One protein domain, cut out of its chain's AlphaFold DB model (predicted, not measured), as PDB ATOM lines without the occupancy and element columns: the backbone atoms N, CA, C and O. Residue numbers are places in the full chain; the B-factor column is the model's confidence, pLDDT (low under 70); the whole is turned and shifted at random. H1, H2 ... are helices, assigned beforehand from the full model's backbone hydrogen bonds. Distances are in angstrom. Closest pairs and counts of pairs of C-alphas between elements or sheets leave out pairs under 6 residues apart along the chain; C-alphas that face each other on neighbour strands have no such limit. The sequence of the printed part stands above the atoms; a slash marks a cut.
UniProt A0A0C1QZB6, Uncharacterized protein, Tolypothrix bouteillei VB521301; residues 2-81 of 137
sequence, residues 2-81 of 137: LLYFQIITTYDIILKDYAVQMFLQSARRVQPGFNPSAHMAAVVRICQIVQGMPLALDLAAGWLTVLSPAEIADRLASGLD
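AT A GLANCE: This is residues 2 to 81 of the 137 residues of an uncharacterized protein of Tolypothrix bouteillei VB521301 (UniProt A0A0C1QZB6). One long helix, H1, forms the longest axis; its residues 2 to 11 stick out free, and the rest joins a small body in which H2 and H3 pack on H1, with H4 beyond them, side by side with H2. The printed part has 80 residues with four named helices, H1, H2, H3 and H4 in chain order, and no named strand: all helix. It is compact, with a radius of gyration of the C-alphas of 13.2 A, yet elongated, spanning 45 by 29 by 22 A.

HOW THE PARTS SIT: Start with H1, residues 2 to 30. Its residues 16 to 23 alone touch H2, residues 40 to 49, closest at the C-alphas of Ala 19 and Cys 47, 5.8 A, at a steep tilt of 65 degrees, opposite ways. Its residues 19 to 30 alone touch H3, residues 54 to 65, closest at the C-alphas of Ala 27 and Ala 61, 4.8 A, at a steep tilt of 39 degrees, the same way. H2 and H3, a helical hairpin, only just touch, with 3 pairs of C-alphas within 8 A; the closest are Cys 47 and Leu 57, 7.0 A. H4, residues 69 to 77, touches H2 at a shallow tilt of 21 degrees, the same way, closest at the C-alphas of Ile 46 and Ala 73, 5.0 A. H1 and H4 are apart. Every O i to N i+4 pair is within hydrogen-bond range in H1, H2 and H4, and 6 of 8 in H3.

IN THESE COORDINATES: Find C-alpha 2 at (53.713, -43.144, 21.720); from there H1 runs 42.2 A to C-alpha 30 at (15.086, -33.365, 35.555). H2 measures 14.2 A, H3 18.7 A, and H4 12.2 A, ending at C-alpha 77 at (23.651, -34.859, 15.313).

THE WHOLE: The C-alphas farthest apart, Leu 2 and Val 66, are 45.1 A apart. The printed part has no cut and no long link. Look for pLDDT under 70 at residues 2 to 12 and 79 to 81.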
ATOM      1  N   LEU A   2      54.562 -42.185  20.980       60.12
ATOM      2  CA  LEU A   2      53.713 -43.144  21.720       60.12
ATOM      3  C   LEU A   2      53.128 -42.584  23.029       60.12
ATOM      4  O   LEU A   2      51.931 -42.704  23.249       60.12
ATOM      5  N   LEU A   3      53.928 -41.876  23.836       62.22
ATOM      6  CA  LEU A   3      53.439 -41.217  25.059       62.22
ATOM      7  C   LEU A   3      52.373 -40.147  24.776       62.22
ATOM      8  O   LEU A   3      51.421 -40.029  25.531       62.22
ATOM      9  N   TYR A   4      52.485 -39.406  23.669       49.06
ATOM     10  CA  TYR A   4      51.515 -38.368  23.301       49.06
ATOM     11  C   TYR A   4      50.176 -38.987  22.875       49.06
ATOM     12  O   TYR A   4      49.120 -38.540  23.301       49.06
ATOM     13  N   PHE A   5      50.228 -40.081  22.107       52.91
ATOM     14  CA  PHE A   5      49.050 -40.862  21.731       52.91
ATOM     15  C   PHE A   5      48.374 -41.509  22.950       52.91
ATOM     16  O   PHE A   5      47.154 -41.467  23.082       52.91
ATOM     17  N   GLN A   6      49.166 -42.044  23.883       41.81
ATOM     18  CA  GLN A   6      48.676 -42.661  25.116       41.81
ATOM     19  C   GLN A   6      48.057 -41.624  26.071       41.81
ATOM     20  O   GLN A   6      47.014 -41.889  26.666       41.81
ATOM     21  N   ILE A   7      48.640 -40.424  26.155       55.53
ATOM     22  CA  ILE A   7      48.086 -39.277  26.884       55.53
ATOM     23  C   ILE A   7      46.750 -38.854  26.264       55.53
ATOM     24  O   ILE A   7      45.750 -38.840  26.973       55.53
ATOM     25  N   ILE A   8      46.695 -38.595  24.953       57.69
ATOM     26  CA  ILE A   8      45.456 -38.193  24.258       57.69
ATOM     27  C   ILE A   8      44.349 -39.239  24.452       57.69
ATOM     28  O   ILE A   8      43.224 -38.884  24.789       57.69
ATOM     29  N   THR A   9      44.685 -40.525  24.329       59.06
ATOM     30  CA  THR A   9      43.733 -41.630  24.532       59.06
ATOM     31  C   THR A   9      43.230 -41.686  25.978       59.06
ATOM     32  O   THR A   9      42.047 -41.900  26.215       59.06
ATOM     33  N   THR A  10      44.105 -41.459  26.961       58.69
ATOM     34  CA  THR A  10      43.723 -41.472  28.385       58.69
ATOM     35  C   THR A  10      42.819 -40.290  28.734       58.69
ATOM     36  O   THR A  10      41.829 -40.463  29.441       58.69
ATOM     37  N   TYR A  11      43.123 -39.098  28.212       59.75
ATOM     38  CA  TYR A  11      42.282 -37.914  28.391       59.75
ATOM     39  C   TYR A  11      40.898 -38.092  27.756       59.75
ATOM     40  O   TYR A  11      39.908 -37.723  28.380       59.75
ATOM     41  N   ASP A  12      40.814 -38.700  26.570       63.53
ATOM     42  CA  ASP A  12      39.542 -38.992  25.897       63.53
ATOM     43  C   ASP A  12      38.652 -39.934  26.726       63.53
ATOM     44  O   ASP A  12      37.468 -39.663  26.926       63.53
ATOM     45  N   ILE A  13      39.238 -40.987  27.307       70.25
ATOM     46  CA  ILE A  13      38.517 -41.927  28.180       70.25
ATOM     47  C   ILE A  13      37.988 -41.217  29.436       70.25
ATOM     48  O   ILE A  13      36.809 -41.346  29.763       70.25
ATOM     49  N   ILE A  14      38.828 -40.423  30.109       71.50
ATOM     50  CA  ILE A  14      38.441 -39.703  31.335       71.50
ATOM     51  C   ILE A  14      37.345 -38.671  31.045       71.50
ATOM     52  O   ILE A  14      36.374 -38.570  31.796       71.50
ATOM     53  N   LEU A  15      37.474 -37.911  29.953       72.88
ATOM     54  CA  LEU A  15      36.470 -36.925  29.553       72.88
ATOM     55  C   LEU A  15      35.137 -37.585  29.207       72.88
ATOM     56  O   LEU A  15      34.085 -37.056  29.562       72.88
ATOM     57  N   LYS A  16      35.169 -38.756  28.567       76.19
ATOM     58  CA  LYS A  16      33.968 -39.520  28.234       76.19
ATOM     59  C   LYS A  16      33.253 -40.032  29.483       76.19
ATOM     60  O   LYS A  16      32.042 -39.843  29.596       76.19
ATOM     61  N   ASP A  17      33.985 -40.609  30.433       81.56
ATOM     62  CA  ASP A  17      33.412 -41.076  31.701       81.56
ATOM     63  C   ASP A  17      32.831 -39.914  32.516       81.56
ATOM     64  O   ASP A  17      31.715 -40.008  33.036       81.56
ATOM     65  N   TYR A  18      33.538 -38.782  32.564       85.50
ATOM     66  CA  TYR A  18      33.068 -37.570  33.231       85.50
ATOM     67  C   TYR A  18      31.802 -36.995  32.577       85.50
ATOM     68  O   TYR A  18      30.830 -36.685  33.269       85.50
ATOM     69  N   ALA A  19      31.773 -36.900  31.246       86.81
ATOM     70  CA  ALA A  19      30.627 -36.386  30.501       86.81
ATOM     71  C   ALA A  19      29.374 -37.247  30.706       86.81
ATOM     72  O   ALA A  19      28.280 -36.711  30.896       86.81
ATOM     73  N   VAL A  20      29.528 -38.576  30.719       91.75
ATOM     74  CA  VAL A  20      28.425 -39.504  30.995       91.75
ATOM     75  C   VAL A  20      27.912 -39.306  32.417       91.75
ATOM     76  O   VAL A  20      26.709 -39.147  32.610       91.75
ATOM     77  N   GLN A  21      28.793 -39.256  33.419       90.06
ATOM     78  CA  GLN A  21      28.374 -39.029  34.806       90.06
ATOM     79  C   GLN A  21      27.634 -37.699  34.979       90.06
ATOM     80  O   GLN A  21      26.592 -37.664  35.639       90.06
ATOM     81  N   MET A  22      28.121 -36.630  34.346       88.88
ATOM     82  CA  MET A  22      27.466 -35.325  34.394       88.88
ATOM     83  C   MET A  22      26.090 -35.347  33.743       88.88
ATOM     84  O   MET A  22      25.122 -34.915  34.367       88.88
ATOM     85  N   PHE A  23      25.968 -35.942  32.555       90.19
ATOM     86  CA  PHE A  23      24.668 -36.109  31.915       90.19
ATOM     87  C   PHE A  23      23.690 -36.880  32.803       90.19
ATOM     88  O   PHE A  23      22.548 -36.464  32.963       90.19
ATOM     89  N   LEU A  24      24.122 -37.984  33.421       92.56
ATOM     90  CA  LEU A  24      23.266 -38.787  34.299       92.56
ATOM     91  C   LEU A  24      22.828 -38.024  35.549       92.56
ATOM     92  O   LEU A  24      21.687 -38.170  35.994       92.56
ATOM     93  N   GLN A  25      23.714 -37.209  36.120       90.44
ATOM     94  CA  GLN A  25      23.374 -36.349  37.244       90.44
ATOM     95  C   GLN A  25      22.300 -35.329  36.846       90.44
ATOM     96  O   GLN A  25      21.311 -35.177  37.566       90.44
ATOM     97  N   SER A  26      22.458 -34.673  35.700       86.69
ATOM     98  CA  SER A  26      21.494 -33.692  35.195       86.69
ATOM     99  C   SER A  26      20.175 -34.349  34.783       86.69
ATOM    100  O   SER A  26      19.104 -33.863  35.145       86.69
ATOM    101  N   ALA A  27      20.231 -35.525  34.157       90.31
ATOM    102  CA  ALA A  27      19.062 -36.325  33.804       90.31
ATOM    103  C   ALA A  27      18.233 -36.701  35.036       90.31
ATOM    104  O   ALA A  27      17.017 -36.561  35.019       90.31
ATOM    105  N   ARG A  28      18.876 -37.100  36.140       91.62
ATOM    106  CA  ARG A  28      18.181 -37.419  37.401       91.62
ATOM    107  C   ARG A  28      17.589 -36.196  38.097       91.62
ATOM    108  O   ARG A  28      16.586 -36.333  38.788       91.62
ATOM    109  N   ARG A  29      18.185 -35.010  37.931       87.06
ATOM    110  CA  ARG A  29      17.603 -33.754  38.440       87.06
ATOM    111  C   ARG A  29      16.305 -33.405  37.715       87.06
ATOM    112  O   ARG A  29      15.374 -32.927  38.351       87.06
ATOM    113  N   VAL A  30      16.252 -33.653  36.407       86.00
ATOM    114  CA  VAL A  30      15.086 -33.365  35.555       86.00
ATOM    115  C   VAL A  30      14.029 -34.474  35.645       86.00
ATOM    116  O   VAL A  30      12.835 -34.195  35.703       86.00
ATOM    117  N   GLN A  31      14.461 -35.732  35.697       87.94
ATOM    118  CA  GLN A  31      13.615 -36.918  35.751       87.94
ATOM    119  C   GLN A  31      14.187 -37.910  36.785       87.94
ATOM    120  O   GLN A  31      15.019 -38.755  36.445       87.94
ATOM    121  N   PRO A  32      13.731 -37.868  38.054       86.31
ATOM    122  CA  PRO A  32      14.284 -38.692  39.139       86.31
ATOM    123  C   PRO A  32      14.267 -40.208  38.887       86.31
ATOM    124  O   PRO A  32      15.106 -40.931  39.417       86.31
ATOM    125  N   GLY A  33      13.334 -40.691  38.059       87.50
ATOM    126  CA  GLY A  33      13.214 -42.098  37.661       87.50
ATOM    127  C   GLY A  33      14.000 -42.489  36.405       87.50
ATOM    128  O   GLY A  33      13.789 -43.586  35.889       87.50
ATOM    129  N   PHE A  34      14.862 -41.616  35.871       88.31
ATOM    130  CA  PHE A  34      15.606 -41.898  34.645       88.31
ATOM    131  C   PHE A  34      16.530 -43.113  34.816       88.31
ATOM    132  O   PHE A  34      17.480 -43.090  35.606       88.31
ATOM    133  N   ASN A  35      16.262 -44.170  34.044       89.88
ATOM    134  CA  ASN A  35      17.077 -45.378  34.013       89.88
ATOM    135  C   ASN A  35      17.982 -45.390  32.766       89.88
ATOM    136  O   ASN A  35      17.489 -45.582  31.653       89.88
ATOM    137  N   PRO A  36      19.307 -45.240  32.924       86.19
ATOM    138  CA  PRO A  36      20.218 -45.176  31.790       86.19
ATOM    139  C   PRO A  36      20.554 -46.531  31.165       86.19
ATOM    140  O   PRO A  36      21.111 -46.546  30.069       86.19
ATOM    141  N   SER A  37      20.252 -47.666  31.810       86.31
ATOM    142  CA  SER A  37      20.701 -48.982  31.322       86.31
ATOM    143  C   SER A  37      20.159 -49.314  29.929       86.31
ATOM    144  O   SER A  37      20.897 -49.827  29.092       86.31
ATOM    145  N   ALA A  38      18.908 -48.942  29.648       86.50
ATOM    146  CA  ALA A  38      18.273 -49.137  28.346       86.50
ATOM    147  C   ALA A  38      18.718 -48.113  27.282       86.50
ATOM    148  O   ALA A  38      18.478 -48.311  26.094       86.50
ATOM    149  N   HIS A  39      19.367 -47.017  27.688       89.88
ATOM    150  CA  HIS A  39      19.653 -45.866  26.825       89.88
ATOM    151  C   HIS A  39      21.139 -45.508  26.744       89.88
ATOM    152  O   HIS A  39      21.495 -44.480  26.167       89.88
ATOM    153  N   MET A  40      22.021 -46.351  27.285       92.38
ATOM    154  CA  MET A  40      23.442 -46.038  27.440       92.38
ATOM    155  C   MET A  40      24.126 -45.689  26.111       92.38
ATOM    156  O   MET A  40      24.902 -44.742  26.050       92.38
ATOM    157  N   ALA A  41      23.794 -46.393  25.023       91.62
ATOM    158  CA  ALA A  41      24.342 -46.098  23.699       91.62
ATOM    159  C   ALA A  41      23.993 -44.675  23.220       91.62
ATOM    160  O   ALA A  41      24.848 -43.971  22.684       91.62
ATOM    161  N   ALA A  42      22.757 -44.228  23.461       92.56
ATOM    162  CA  ALA A  42      22.321 -42.880  23.114       92.56
ATOM    163  C   ALA A  42      22.963 -41.823  24.024       92.56
ATOM    164  O   ALA A  42      23.418 -40.799  23.528       92.56
ATOM    165  N   VAL A  43      23.086 -42.096  25.328       93.25
ATOM    166  CA  VAL A  43      23.787 -41.212  26.279       93.25
ATOM    167  C   VAL A  43      25.240 -40.997  25.859       93.25
ATOM    168  O   VAL A  43      25.693 -39.860  25.764       93.25
ATOM    169  N   VAL A  44      25.957 -42.071  25.524       92.00
ATOM    170  CA  VAL A  44      27.338 -41.976  25.029       92.00
ATOM    171  C   VAL A  44      27.406 -41.148  23.747       92.00
ATOM    172  O   VAL A  44      28.284 -40.295  23.623       92.00
ATOM    173  N   ARG A  45      26.466 -41.355  22.818       91.19
ATOM    174  CA  ARG A  45      26.399 -40.589  21.569       91.19
ATOM    175  C   ARG A  45      26.150 -39.100  21.825       91.19
ATOM    176  O   ARG A  45      26.815 -38.274  21.210       91.19
ATOM    177  N   ILE A  46      25.266 -38.748  22.762       87.75
ATOM    178  CA  ILE A  46      25.049 -37.359  23.202       87.75
ATOM    179  C   ILE A  46      26.358 -36.766  23.723       87.75
ATOM    180  O   ILE A  46      26.790 -35.732  23.220       87.75
ATOM    181  N   CYS A  47      27.020 -37.438  24.671       89.88
ATOM    182  CA  CYS A  47      28.279 -36.976  25.259       89.88
ATOM    183  C   CYS A  47      29.378 -36.761  24.207       89.88
ATOM    184  O   CYS A  47      30.133 -35.795  24.308       89.88
ATOM    185  N   GLN A  48      29.439 -37.624  23.186       86.75
ATOM    186  CA  GLN A  48      30.358 -37.489  22.053       86.75
ATOM    187  C   GLN A  48      30.023 -36.283  21.173       86.75
ATOM    188  O   GLN A  48      30.922 -35.526  20.819       86.75
ATOM    189  N   ILE A  49      28.750 -36.070  20.829       82.81
ATOM    190  CA  ILE A  49      28.349 -34.939  19.978       82.81
ATOM    191  C   ILE A  49      28.638 -33.608  20.681       82.81
ATOM    192  O   ILE A  49      29.151 -32.683  20.059       82.81
ATOM    193  N   VAL A  50      28.369 -33.523  21.986       81.44
ATOM    194  CA  VAL A  50      28.587 -32.294  22.766       81.44
ATOM    195  C   VAL A  50      30.006 -32.155  23.320       81.44
ATOM    196  O   VAL A  50      30.290 -31.185  24.022       81.44
ATOM    197  N   GLN A  51      30.890 -33.119  23.030       79.81
ATOM    198  CA  GLN A  51      32.308 -33.118  23.419       79.81
ATOM    199  C   GLN A  51      32.528 -32.861  24.923       79.81
ATOM    200  O   GLN A  51      33.465 -32.179  25.329       79.81
ATOM    201  N   GLY A  52      31.618 -33.363  25.765       71.38
ATOM    202  CA  GLY A  52      31.680 -33.183  27.218       71.38
ATOM    203  C   GLY A  52      31.463 -31.751  27.730       71.38
ATOM    204  O   GLY A  52      31.726 -31.494  28.904       71.38
ATOM    205  N   MET A  53      30.974 -30.816  26.902       76.62
ATOM    206  CA  MET A  53      30.709 -29.437  27.325       76.62
ATOM    207  C   MET A  53      29.565 -29.391  28.365       76.62
ATOM    208  O   MET A  53      28.434 -29.745  28.025       76.62
ATOM    209  N   PRO A  54      29.800 -28.915  29.608       74.56
ATOM    210  CA  PRO A  54      28.837 -29.043  30.710       74.56
ATOM    211  C   PRO A  54      27.440 -28.479  30.424       74.56
ATOM    212  O   PRO A  54      26.455 -29.182  30.622       74.56
ATOM    213  N   LEU A  55      27.330 -27.261  29.870       74.19
ATOM    214  CA  LEU A  55      26.010 -26.689  29.563       74.19
ATOM    215  C   LEU A  55      25.268 -27.506  28.497       74.19
ATOM    216  O   LEU A  55      24.058 -27.696  28.579       74.19
ATOM    217  N   ALA A  56      25.975 -27.994  27.481       79.75
ATOM    218  CA  ALA A  56      25.340 -28.776  26.431       79.75
ATOM    219  C   ALA A  56      24.777 -30.101  26.983       79.75
ATOM    220  O   ALA A  56      23.708 -30.531  26.553       79.75
ATOM    221  N   LEU A  57      25.441 -30.698  27.981       82.81
ATOM    222  CA  LEU A  57      24.930 -31.860  28.716       82.81
ATOM    223  C   LEU A  57      23.687 -31.507  29.548       82.81
ATOM    224  O   LEU A  57      22.714 -32.260  29.518       82.81
ATOM    225  N   ASP A  58      23.684 -30.361  30.234       81.94
ATOM    226  CA  ASP A  58      22.530 -29.886  31.011       81.94
ATOM    227  C   ASP A  58      21.307 -29.601  30.125       81.94
ATOM    228  O   ASP A  58      20.192 -30.015  30.446       81.94
ATOM    229  N   LEU A  59      21.507 -28.946  28.977       79.44
ATOM    230  CA  LEU A  59      20.444 -28.674  28.005       79.44
ATOM    231  C   LEU A  59      19.889 -29.962  27.395       79.44
ATOM    232  O   LEU A  59      18.671 -30.133  27.320       79.44
ATOM    233  N   ALA A  60      20.770 -30.887  27.006       84.19
ATOM    234  CA  ALA A  60      20.363 -32.190  26.498       84.19
ATOM    235  C   ALA A  60      19.563 -32.976  27.551       84.19
ATOM    236  O   ALA A  60      18.545 -33.577  27.221       84.19
ATOM    237  N   ALA A  61      19.967 -32.927  28.825       89.31
ATOM    238  CA  ALA A  61      19.221 -33.547  29.917       89.31
ATOM    239  C   ALA A  61      17.844 -32.893  30.135       89.31
ATOM    240  O   ALA A  61      16.871 -33.592  30.417       89.31
ATOM    241  N   GLY A  62      17.724 -31.574  29.950       84.06
ATOM    242  CA  GLY A  62      16.444 -30.855  30.014       84.06
ATOM    243  C   GLY A  62      15.405 -31.354  29.003       84.06
ATOM    244  O   GLY A  62      14.205 -31.384  29.297       84.06
ATOM    245  N   TRP A  63      15.850 -31.819  27.832       83.94
ATOM    246  CA  TRP A  63      14.964 -32.362  26.799       83.94
ATOM    247  C   TRP A  63      14.373 -33.736  27.135       83.94
ATOM    248  O   TRP A  63      13.403 -34.127  26.493       83.94
ATOM    249  N   LEU A  64      14.859 -34.434  28.169       87.00
ATOM    250  CA  LEU A  64      14.318 -35.737  28.591       87.00
ATOM    251  C   LEU A  64      12.857 -35.679  29.058       87.00
ATOM    252  O   LEU A  64      12.179 -36.701  29.119       87.00
ATOM    253  N   THR A  65      12.350 -34.484  29.368       84.19
ATOM    254  CA  THR A  65      10.931 -34.268  29.692       84.19
ATOM    255  C   THR A  65       9.998 -34.493  28.503       84.19
ATOM    256  O   THR A  65       8.813 -34.748  28.702       84.19
ATOM    257  N   VAL A  66      10.517 -34.379  27.277       85.19
ATOM    258  CA  VAL A  66       9.723 -34.355  26.039       85.19
ATOM    259  C   VAL A  66      10.282 -35.242  24.926       85.19
ATOM    260  O   VAL A  66       9.550 -35.550  23.990       85.19
ATOM    261  N   LEU A  67      11.549 -35.656  25.008       85.94
ATOM    262  CA  LEU A  67      12.242 -36.474  24.014       85.94
ATOM    263  C   LEU A  67      12.964 -37.643  24.678       85.94
ATOM    264  O   LEU A  67      13.514 -37.529  25.774       85.94
ATOM    265  N   SER A  68      13.034 -38.764  23.971       91.44
ATOM    266  CA  SER A  68      13.888 -39.882  24.354       91.44
ATOM    267  C   SER A  68      15.377 -39.554  24.136       91.44
ATOM    268  O   SER A  68      15.724 -38.734  23.280       91.44
ATOM    269  N   PRO A  69      16.304 -40.238  24.834       93.00
ATOM    270  CA  PRO A  69      17.743 -40.066  24.613       93.00
ATOM    271  C   PRO A  69      18.189 -40.275  23.158       93.00
ATOM    272  O   PRO A  69      19.111 -39.607  22.698       93.00
ATOM    273  N   ALA A  70      17.548 -41.188  22.422       92.88
ATOM    274  CA  ALA A  70      17.871 -41.428  21.016       92.88
ATOM    275  C   ALA A  70      17.490 -40.224  20.140       92.88
ATOM    276  O   ALA A  70      18.315 -39.745  19.368       92.88
ATOM    277  N   GLU A  71      16.288 -39.676  20.337       88.06
ATOM    278  CA  GLU A  71      15.817 -38.486  19.618       88.06
ATOM    279  C   GLU A  71      16.663 -37.252  19.944       88.06
ATOM    280  O   GLU A  71      16.964 -36.456  19.057       88.06
ATOM    281  N   ILE A  72      17.098 -37.107  21.199       86.69
ATOM    282  CA  ILE A  72      18.036 -36.054  21.603       86.69
ATOM    283  C   ILE A  72      19.362 -36.205  20.851       86.69
ATOM    284  O   ILE A  72      19.871 -35.225  20.309       86.69
ATOM    285  N   ALA A  73      19.912 -37.420  20.781       89.44
ATOM    286  CA  ALA A  73      21.159 -37.683  20.069       89.44
ATOM    287  C   ALA A  73      21.042 -37.370  18.570       89.44
ATOM    288  O   ALA A  73      21.933 -36.738  18.006       89.44
ATOM    289  N   ASP A  74      19.941 -37.768  17.934       86.00
ATOM    290  CA  ASP A  74      19.707 -37.499  16.514       86.00
ATOM    291  C   ASP A  74      19.521 -35.999  16.243       86.00
ATOM    292  O   ASP A  74      20.063 -35.475  15.272       86.00
ATOM    293  N   ARG A  75      18.844 -35.279  17.144       81.12
ATOM    294  CA  ARG A  75      18.628 -33.828  17.040       81.12
ATOM    295  C   ARG A  75      19.889 -33.008  17.313       81.12
ATOM    296  O   ARG A  75      20.050 -31.929  16.757       81.12
ATOM    297  N   LEU A  76      20.798 -33.514  18.144       82.12
ATOM    298  CA  LEU A  76      22.138 -32.944  18.296       82.12
ATOM    299  C   LEU A  76      23.014 -33.246  17.071       82.12
ATOM    300  O   LEU A  76      23.775 -32.385  16.639       82.12
ATOM    301  N   ALA A  77      22.891 -34.445  16.491       80.06
ATOM    302  CA  ALA A  77      23.651 -34.859  15.313       80.06
ATOM    303  C   ALA A  77      23.243 -34.096  14.045       80.06
ATOM    304  O   ALA A  77      24.096 -33.829  13.202       80.06
ATOM    305  N   SER A  78      21.975 -33.690  13.926       73.00
ATOM    306  CA  SER A  78      21.517 -32.787  12.863       73.00
ATOM    307  C   SER A  78      22.039 -31.350  13.015       73.00
ATOM    308  O   SER A  78      21.698 -30.496  12.206       73.00
ATOM    309  N   GLY A  79      22.833 -31.062  14.055       60.72
ATOM    310  CA  GLY A  79      23.082 -29.708  14.530       60.72
ATOM    311  C   GLY A  79      21.825 -29.139  15.187       60.72
ATOM    312  O   GLY A  79      20.712 -29.610  14.955       60.72
ATOM    313  N   LEU A  80      21.973 -28.086  15.991       53.34
ATOM    314  CA  LEU A  80      20.866 -27.228  16.434       53.34
ATOM    315  C   LEU A  80      20.215 -26.492  15.239       53.34
ATOM    316  O   LEU A  80      19.932 -25.299  15.311       53.34
ATOM    317  N   ASP A  81      19.927 -27.181  14.138       41.06
ATOM    318  CA  ASP A  81      19.349 -26.659  12.897       41.06
ATOM    319  C   ASP A  81      17.864 -26.271  13.062       41.06
ATOM    320  O   ASP A  81      17.085 -26.113  12.130       41.06
TER     321      ASP A  81